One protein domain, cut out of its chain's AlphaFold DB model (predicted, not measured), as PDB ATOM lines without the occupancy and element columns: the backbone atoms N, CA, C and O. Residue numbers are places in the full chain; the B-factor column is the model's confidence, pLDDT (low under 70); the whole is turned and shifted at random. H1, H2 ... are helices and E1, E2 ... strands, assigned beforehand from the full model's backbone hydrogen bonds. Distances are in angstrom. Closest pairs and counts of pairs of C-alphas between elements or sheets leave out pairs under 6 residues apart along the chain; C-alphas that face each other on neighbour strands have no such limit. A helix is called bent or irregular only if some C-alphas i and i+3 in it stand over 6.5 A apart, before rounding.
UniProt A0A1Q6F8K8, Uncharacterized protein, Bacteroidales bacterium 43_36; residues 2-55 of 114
ATOM      1  N   PRO A   2     258.662 252.062 394.095       96.69
ATOM      2  CA  PRO A   2     258.929 253.161 395.025       96.69
ATOM      3  C   PRO A   2     258.611 254.535 394.427       96.69
ATOM      4  O   PRO A   2     258.915 254.774 393.258       96.69
ATOM      5  N   ALA A   3     258.050 255.441 395.235       97.94
ATOM      6  CA  ALA A   3     257.654 256.781 394.787       97.94
ATOM      7  C   ALA A   3     258.786 257.567 394.089       97.94
ATOM      8  O   ALA A   3     258.523 258.082 393.006       97.94
ATOM      9  N   PRO A   4     260.051 257.569 394.571       98.12
ATOM     10  CA  PRO A   4     261.130 258.282 393.879       98.12
ATOM     11  C   PRO A   4     261.403 257.769 392.456       98.12
ATOM     12  O   PRO A   4     261.751 258.544 391.571       98.12
ATOM     13  N   ILE A   5     261.222 256.464 392.216       98.38
ATOM     14  CA  ILE A   5     261.381 255.876 390.879       98.38
ATOM     15  C   ILE A   5     260.207 256.286 389.981       98.38
ATOM     16  O   ILE A   5     260.421 256.625 388.820       98.38
ATOM     17  N   VAL A   6     258.977 256.289 390.513       97.94
ATOM     18  CA  VAL A   6     257.793 256.778 389.783       97.94
ATOM     19  C   VAL A   6     257.984 258.236 389.379       97.94
ATOM     20  O   VAL A   6     257.821 258.560 388.210       97.94
ATOM     21  N   GLU A   7     258.396 259.095 390.310       98.12
ATOM     22  CA  GLU A   7     258.644 260.516 390.052       98.12
ATOM     23  C   GLU A   7     259.716 260.729 388.979       98.12
ATOM     24  O   GLU A   7     259.530 261.556 388.088       98.12
ATOM     25  N   PHE A   8     260.810 259.963 389.028       98.44
ATOM     26  CA  PHE A   8     261.861 260.022 388.015       98.44
ATOM     27  C   PHE A   8     261.327 259.655 386.623       98.44
ATOM     28  O   PHE A   8     261.534 260.395 385.661       98.44
ATOM     29  N   VAL A   9     260.607 258.531 386.515       98.12
ATOM     30  CA  VAL A   9     260.024 258.074 385.244       98.12
ATOM     31  C   VAL A   9     259.003 259.082 384.726       98.12
ATOM     32  O   VAL A   9     259.083 259.473 383.568       98.12
ATOM     33  N   SER A  10     258.091 259.566 385.568       97.44
ATOM     34  CA  SER A  10     257.071 260.535 385.160       97.44
ATOM     35  C   SER A  10     257.651 261.892 384.766       97.44
ATOM     36  O   SER A  10     257.077 262.561 383.915       97.44
ATOM     37  N   ARG A  11     258.774 262.316 385.358       98.25
ATOM     38  CA  ARG A  11     259.423 263.582 384.996       98.25
ATOM     39  C   ARG A  11     260.091 263.508 383.629       98.25
ATOM     40  O   ARG A  11     259.920 264.417 382.825       98.25
ATOM     41  N   TYR A  12     260.864 262.452 383.386       98.25
ATOM     42  CA  TYR A  12     261.726 262.386 382.205       98.25
ATOM     43  C   TYR A  12     261.133 261.578 381.050       98.25
ATOM     44  O   TYR A  12     261.497 261.799 379.901       98.25
ATOM     45  N   PHE A  13     260.190 260.682 381.331       97.31
ATOM     46  CA  PHE A  13     259.514 259.838 380.350       97.31
ATOM     47  C   PHE A  13     257.981 259.863 380.547       97.31
ATOM     48  O   PHE A  13     257.367 258.801 380.663       97.31
ATOM     49  N   PRO A  14     257.336 261.050 380.590       96.31
ATOM     50  CA  PRO A  14     255.922 261.199 380.969       96.31
ATOM     51  C   PRO A  14     254.937 260.450 380.062       96.31
ATOM     52  O   PRO A  14     253.855 260.081 380.506       96.31
ATOM     53  N   GLU A  15     255.302 260.232 378.799       94.56
ATOM     54  CA  GLU A  15     254.451 259.580 377.793       94.56
ATOM     55  C   GLU A  15     254.708 258.070 377.672       94.56
ATOM     56  O   GLU A  15     254.125 257.412 376.813       94.56
ATOM     57  N   GLN A  16     255.616 257.517 378.481       94.81
ATOM     58  CA  GLN A  16     256.043 256.126 378.358       94.81
ATOM     59  C   GLN A  16     255.432 255.257 379.452       94.81
ATOM     60  O   GLN A  16     255.607 255.502 380.646       94.81
ATOM     61  N   ASP A  17     254.786 254.172 379.035       95.25
ATOM     62  CA  ASP A  17     254.288 253.161 379.958       95.25
ATOM     63  C   ASP A  17     255.428 252.297 380.503       95.25
ATOM     64  O   ASP A  17     256.358 251.922 379.783       95.25
ATOM     65  N   VAL A  18     255.319 251.871 381.760       97.38
ATOM     66  CA  VAL A  18     256.202 250.838 382.315       97.38
ATOM     67  C   VAL A  18     255.792 249.477 381.747       97.38
ATOM     68  O   VAL A  18     254.671 249.014 381.948       97.38
ATOM     69  N   ALA A  19     256.705 248.824 381.027       97.38
ATOM     70  CA  ALA A  19     256.527 247.464 380.524       97.38
ATOM     71  C   ALA A  19     256.919 246.409 381.564       97.38
ATOM     72  O   ALA A  19     256.246 245.389 381.676       97.38
ATOM     73  N   GLU A  20     257.987 246.660 382.321       97.62
ATOM     74  CA  GLU A  20     258.486 245.751 383.352       97.62
ATOM     75  C   GLU A  20     259.093 246.540 384.514       97.62
ATOM     76  O   GLU A  20     259.722 247.584 384.319       97.62
ATOM     77  N   TYR A  21     258.912 246.026 385.727       97.50
ATOM     78  CA  TYR A  21     259.542 246.531 386.939       97.50
ATOM     79  C   TYR A  21     259.944 245.352 387.821       97.50
ATOM     80  O   TYR A  21     259.121 244.480 388.103       97.50
ATOM     81  N   GLY A  22     261.185 245.365 388.298       96.94
ATOM     82  CA  GLY A  22     261.717 244.348 389.195       96.94
ATOM     83  C   GLY A  22     262.705 244.929 390.198       96.94
ATOM     84  O   GLY A  22     263.256 246.014 389.997       96.94
ATOM     85  N   SER A  23     262.926 244.192 391.281       95.56
ATOM     86  CA  SER A  23     263.960 244.472 392.278       95.56
ATOM     87  C   SER A  23     264.872 243.263 392.441       95.56
ATOM     88  O   SER A  23     264.401 242.126 392.412       95.56
ATOM     89  N   THR A  24     266.154 243.523 392.643       91.06
ATOM     90  CA  THR A  24     267.194 242.548 392.986       91.06
ATOM     91  C   THR A  24     267.873 242.996 394.281       91.06
ATOM     92  O   THR A  24     267.589 244.083 394.786       91.06
ATOM     93  N   ASP A  25     268.798 242.195 394.811       91.69
ATOM     94  CA  ASP A  25     269.604 242.604 395.972       91.69
ATOM     95  C   ASP A  25     270.451 243.862 395.681       91.69
ATOM     96  O   ASP A  25     270.780 244.627 396.590       91.69
ATOM     97  N   ASP A  26     270.744 244.124 394.402       88.81
ATOM     98  CA  ASP A  26     271.578 245.237 393.939       88.81
ATOM     99  C   ASP A  26     270.780 246.510 393.592       88.81
ATOM    100  O   ASP A  26     271.371 247.572 393.358       88.81
ATOM    101  N   GLY A  27     269.443 246.444 393.577       96.81
ATOM    102  CA  GLY A  27     268.591 247.602 393.313       96.81
ATOM    103  C   GLY A  27     267.328 247.293 392.517       96.81
ATOM    104  O   GLY A  27     266.616 246.327 392.775       96.81
ATOM    105  N   TYR A  28     267.010 248.171 391.569       98.44
ATOM    106  CA  TYR A  28     265.748 248.157 390.832       98.44
ATOM    107  C   TYR A  28     265.981 248.323 389.337       98.44
ATOM    108  O   TYR A  28     266.799 249.139 388.914       98.44
ATOM    109  N   HIS A  29     265.186 247.619 388.539       98.19
ATOM    110  CA  HIS A  29     265.176 247.744 387.088       98.19
ATOM    111  C   HIS A  29     263.782 248.145 386.607       98.19
ATOM    112  O   HIS A  29     262.774 247.585 387.041       98.19
ATOM    113  N   VAL A  30     263.735 249.117 385.697       98.44
ATOM    114  CA  VAL A  30     262.518 249.589 385.033       98.44
ATOM    115  C   VAL A  30     262.725 249.479 383.530       98.44
ATOM    116  O   VAL A  30     263.642 250.091 382.986       98.44
ATOM    117  N   ARG A  31     261.857 248.739 382.842       98.25
ATOM    118  CA  ARG A  31     261.766 248.730 381.379       98.25
ATOM    119  C   ARG A  31     260.556 249.553 380.971       98.25
ATOM    120  O   ARG A  31     259.432 249.199 381.315       98.25
ATOM    121  N   LEU A  32     260.768 250.612 380.199       98.00
ATOM    122  CA  LEU A  32     259.682 251.373 379.584       98.00
ATOM    123  C   LEU A  32     259.287 250.730 378.250       98.00
ATOM    124  O   LEU A  32     260.138 250.207 377.533       98.00
ATOM    125  N   ARG A  33     258.001 250.720 377.908       96.88
ATOM    126  CA  ARG A  33     257.493 250.105 376.677       96.88
ATOM    127  C   ARG A  33     258.084 250.818 375.464       96.88
ATOM    128  O   ARG A  33     257.916 252.016 375.321       96.88
ATOM    129  N   ASN A  34     258.772 250.073 374.594       93.06
ATOM    130  CA  ASN A  34     259.403 250.593 373.370       93.06
ATOM    131  C   ASN A  34     260.348 251.794 373.590       93.06
ATOM    132  O   ASN A  34     260.551 252.588 372.679       93.06
ATOM    133  N   SER A  35     260.916 251.935 374.792       95.81
ATOM    134  CA  SER A  35     261.690 253.125 375.168       95.81
ATOM    135  C   SER A  35     262.941 252.739 375.966       95.81
ATOM    136  O   SER A  35     263.551 251.708 375.681       95.81
ATOM    137  N   ALA A  36     263.344 253.534 376.952       97.69
ATOM    138  CA  ALA A  36     264.526 253.286 377.755       97.69
ATOM    139  C   ALA A  36     264.360 252.097 378.725       97.69
ATOM    140  O   ALA A  36     263.248 251.691 379.083       97.69
ATOM    141  N   ALA A  37     265.483 251.557 379.197       98.44
ATOM    142  CA  ALA A  37     265.535 250.848 380.471       98.44
ATOM    143  C   ALA A  37     266.440 251.589 381.449       98.44
ATOM    144  O   ALA A  37     267.459 252.164 381.060       98.44
ATOM    145  N   ILE A  38     266.054 251.555 382.718       98.62
ATOM    146  CA  ILE A  38     266.682 252.319 383.784       98.62
ATOM    147  C   ILE A  38     267.005 251.372 384.933       98.62
ATOM    148  O   ILE A  38     266.166 250.575 385.351       98.62
ATOM    149  N   THR A  39     268.223 251.473 385.448       98.56
ATOM    150  CA  THR A  39     268.664 250.783 386.660       98.56
ATOM    151  C   THR A  39     268.857 251.800 387.769       98.56
ATOM    152  O   THR A  39     269.521 252.818 387.565       98.56
ATOM    153  N   PHE A  40     268.315 251.511 388.946       98.56
ATOM    154  CA  PHE A  40     268.470 252.299 390.161       98.56
ATOM    155  C   PHE A  40     269.151 251.460 391.235       98.56
ATOM    156  O   PHE A  40     268.938 250.254 391.301       98.56
ATOM    157  N   ASN A  41     269.927 252.095 392.106       97.50
ATOM    158  CA  ASN A  41     270.461 251.437 393.295       97.50
ATOM    159  C   ASN A  41     269.403 251.327 394.411       97.50
ATOM    160  O   ASN A  41     268.297 251.866 394.310       97.50
ATOM    161  N   ASN A  42     269.769 250.687 395.524       97.12
ATOM    162  CA  ASN A  42     268.906 250.524 396.701       97.12
ATOM    163  C   ASN A  42     268.476 251.840 397.381       97.12
ATOM    164  O   ASN A  42     267.528 251.849 398.161       97.12
ATOM    165  N   SER A  43     269.134 252.960 397.072       97.00
ATOM    166  CA  SER A  43     268.741 254.310 397.507       97.00
ATOM    167  C   SER A  43     267.891 255.049 396.466       97.00
ATOM    168  O   SER A  43     267.731 256.266 396.556       97.00
ATOM    169  N   TYR A  44     267.367 254.330 395.468       97.50
ATOM    170  CA  TYR A  44     266.522 254.844 394.387       97.50
ATOM    171  C   TYR A  44     267.202 255.892 393.495       97.50
ATOM    172  O   TYR A  44     266.528 256.670 392.821       97.50
ATOM    173  N   ARG A  45     268.539 255.936 393.465       97.50
ATOM    174  CA  ARG A  45     269.294 256.791 392.539       97.50
ATOM    175  C   ARG A  45     269.575 256.021 391.261       97.50
ATOM    176  O   ARG A  45     270.016 254.876 391.333       97.50
ATOM    177  N   TRP A  46     269.335 256.639 390.105       98.06
ATOM    178  CA  TRP A  46     269.653 256.004 388.829       98.06
ATOM    179  C   TRP A  46     271.169 255.798 388.711       98.06
ATOM    180  O   TRP A  46     271.964 256.657 389.111       98.06
ATOM    181  N   MET A  47     271.532 254.644 388.163       98.31
ATOM    182  CA  MET A  47     272.902 254.191 387.918       98.31
ATOM    183  C   MET A  47     273.173 254.034 386.423       98.31
ATOM    184  O   MET A  47     274.275 254.305 385.958       98.31
ATOM    185  N   SER A  48     272.166 253.619 385.652       98.62
ATOM    186  CA  SER A  48     272.258 253.518 384.198       98.62
ATOM    187  C   SER A  48     270.902 253.751 383.548       98.62
ATOM    188  O   SER A  48     269.880 253.305 384.069       98.62
ATOM    189  N   ILE A  49     270.912 254.437 382.410       98.81
ATOM    190  CA  ILE A  49     269.773 254.683 381.536       98.81
ATOM    191  C   ILE A  49     270.227 254.338 380.118       98.81
ATOM    192  O   ILE A  49     271.190 254.913 379.616       98.81
ATOM    193  N   ASN A  50     269.547 253.398 379.469       98.56
ATOM    194  CA  ASN A  50     269.830 252.976 378.100       98.56
ATOM    195  C   ASN A  50     268.574 253.165 377.252       98.56
ATOM    196  O   ASN A  50     267.548 252.564 377.559       98.56
ATOM    197  N   GLY A  51     268.651 253.975 376.197       97.81
ATOM    198  CA  GLY A  51     267.534 254.291 375.308       97.81
ATOM    199  C   GLY A  51     267.137 253.170 374.343       97.81
ATOM    200  O   GLY A  51     266.154 253.324 373.626       97.81
ATOM    201  N   TYR A  52     267.864 252.043 374.313       94.62
ATOM    202  CA  TYR A  52     267.580 250.885 373.448       94.62
ATOM    203  C   TYR A  52     267.391 251.266 371.966       94.62
ATOM    204  O   TYR A  52     266.461 250.812 371.302       94.62
ATOM    205  N   GLY A  53     268.290 252.107 371.448       92.56
ATOM    206  CA  GLY A  53     268.257 252.604 370.067       92.56
ATOM    207  C   GLY A  53     267.563 253.959 369.902       92.56
ATOM    208  O   GLY A  53     267.710 254.576 368.853       92.56
ATOM    209  N   GLY A  54     266.863 254.447 370.931       96.62
ATOM    210  CA  GLY A  54     266.436 255.843 371.042       96.62
ATOM    211  C   GLY A  54     267.449 256.703 371.799       96.62
ATOM    212  O   GLY A  54     268.281 256.187 372.551       96.62
ATOM    213  N   THR A  55     267.357 258.019 371.619       97.75
ATOM    214  CA  THR A  55     268.163 259.003 372.349       97.75
ATOM    215  C   THR A  55     267.456 259.441 373.631       97.75
ATOM    216  O   THR A  55     266.238 259.298 373.777       97.75
TER     217      THR A  55
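What this domain is: This is residues 2 to 55 of the 114 residues of an uncharacterized protein of Bacteroidales bacterium 43_36 (UniProt A0A1Q6F8K8). A small antiparallel sheet of four strands, E1 to E4, forms a twisted wall, and one helix, H1, packs slantwise over one of its faces, while the other face has no named helix over it. The strands follow one another up and down as three hairpins, and the helix comes before them in the chain. The printed part has 54 residues with one named helix and four named strands, in the order H1 E1 E2 E3 E4; the sheet's order is E1 - E2 - E3 - E4, all antiparallel, and the class is mixed, helices and strands. The whole is compact, with a radius of gyration of the C-alphas of 10.3 A, and rounded, spanning 27 by 20 by 16 A.

How they stand to each other: The sheet is a meander, each strand the antiparallel neighbour of the one before: E1, residues 18 to 24, E2, residues 27 to 32, E3, residues 37 to 40, and E4, residues 46 to 50. E1 and E4 are its edge strands, and these two are apart; E2 and E3 are inner strands. From edge to edge the strands' lines turn by 43 degrees, while the way across the sheet turns by 4 degrees. E2 and E3 form a hairpin with 160 degrees between their directions; the C-alphas of Arg 31 and Ala 37 face each other at 4.4 A, and N 30 and O 38 are within hydrogen-bond range at 2.9 A, as are N 40 and O 28 at 2.8 A. On one side of E2, E1 forms a hairpin with it at 167 degrees; the C-alphas of Ser 23 and Tyr 28 face each other at 4.3 A, and N 22 and O 29 are 3.0 A apart, within hydrogen-bond range. E3 and E4 form a hairpin at 168 degrees; the C-alphas of Phe 40 and Trp 46 face each other at 4.1 A, and N 39 and O 48 are 2.8 A apart, within hydrogen-bond range. The helix H1, residues 3 to 12, is on the sheet, at a height over the sheet of 9.1 A. It lies over E3, with 4 of its 10 C-alphas falling on that strand and 2 on E2, and it runs slantwise to the strands, at 42 degrees to E3 on the local plane. The closest C-alphas of H1 and E3 are those of Ile 5 and Phe 40, 8.0 A apart. H1 and E2 are near each other, with 6 pairs of C-alphas within 10 A. In H1 every O i to N i+4 pair is within hydrogen-bond range.

Where its parts are: E1, the longest strand by residues, measures 17.4 A from C-alpha 18 at (256.202, 250.838, 382.315) to C-alpha 24. E2 measures 16.8 A from C-alpha 27 to C-alpha 32, E3 10.2 A from C-alpha 37 to C-alpha 40, and E4 11.1 A from C-alpha 46 to its last C-alpha, that of Asn 50, at (269.830, 252.976, 378.100). H1 measures 14.4 A from C-alpha 3 at (257.654, 256.781, 394.787) to C-alpha 12, and it is not bent.

The domain as a whole: The printed part runs from residue 2 to residue 55 with no cut, within a full chain of 114 residues. The two C-alphas farthest apart are those of Glu 15 and Asp 25, at 29.1 A, and the first and last printed C-alphas, of Pro 2 and Thr 55, are 25.2 A apart. The links H1 to E1, E1 to E2, E2 to E3 and E3 to E4 are tight. The mean pLDDT of the printed part is 96.9, and no printed residue is under 70.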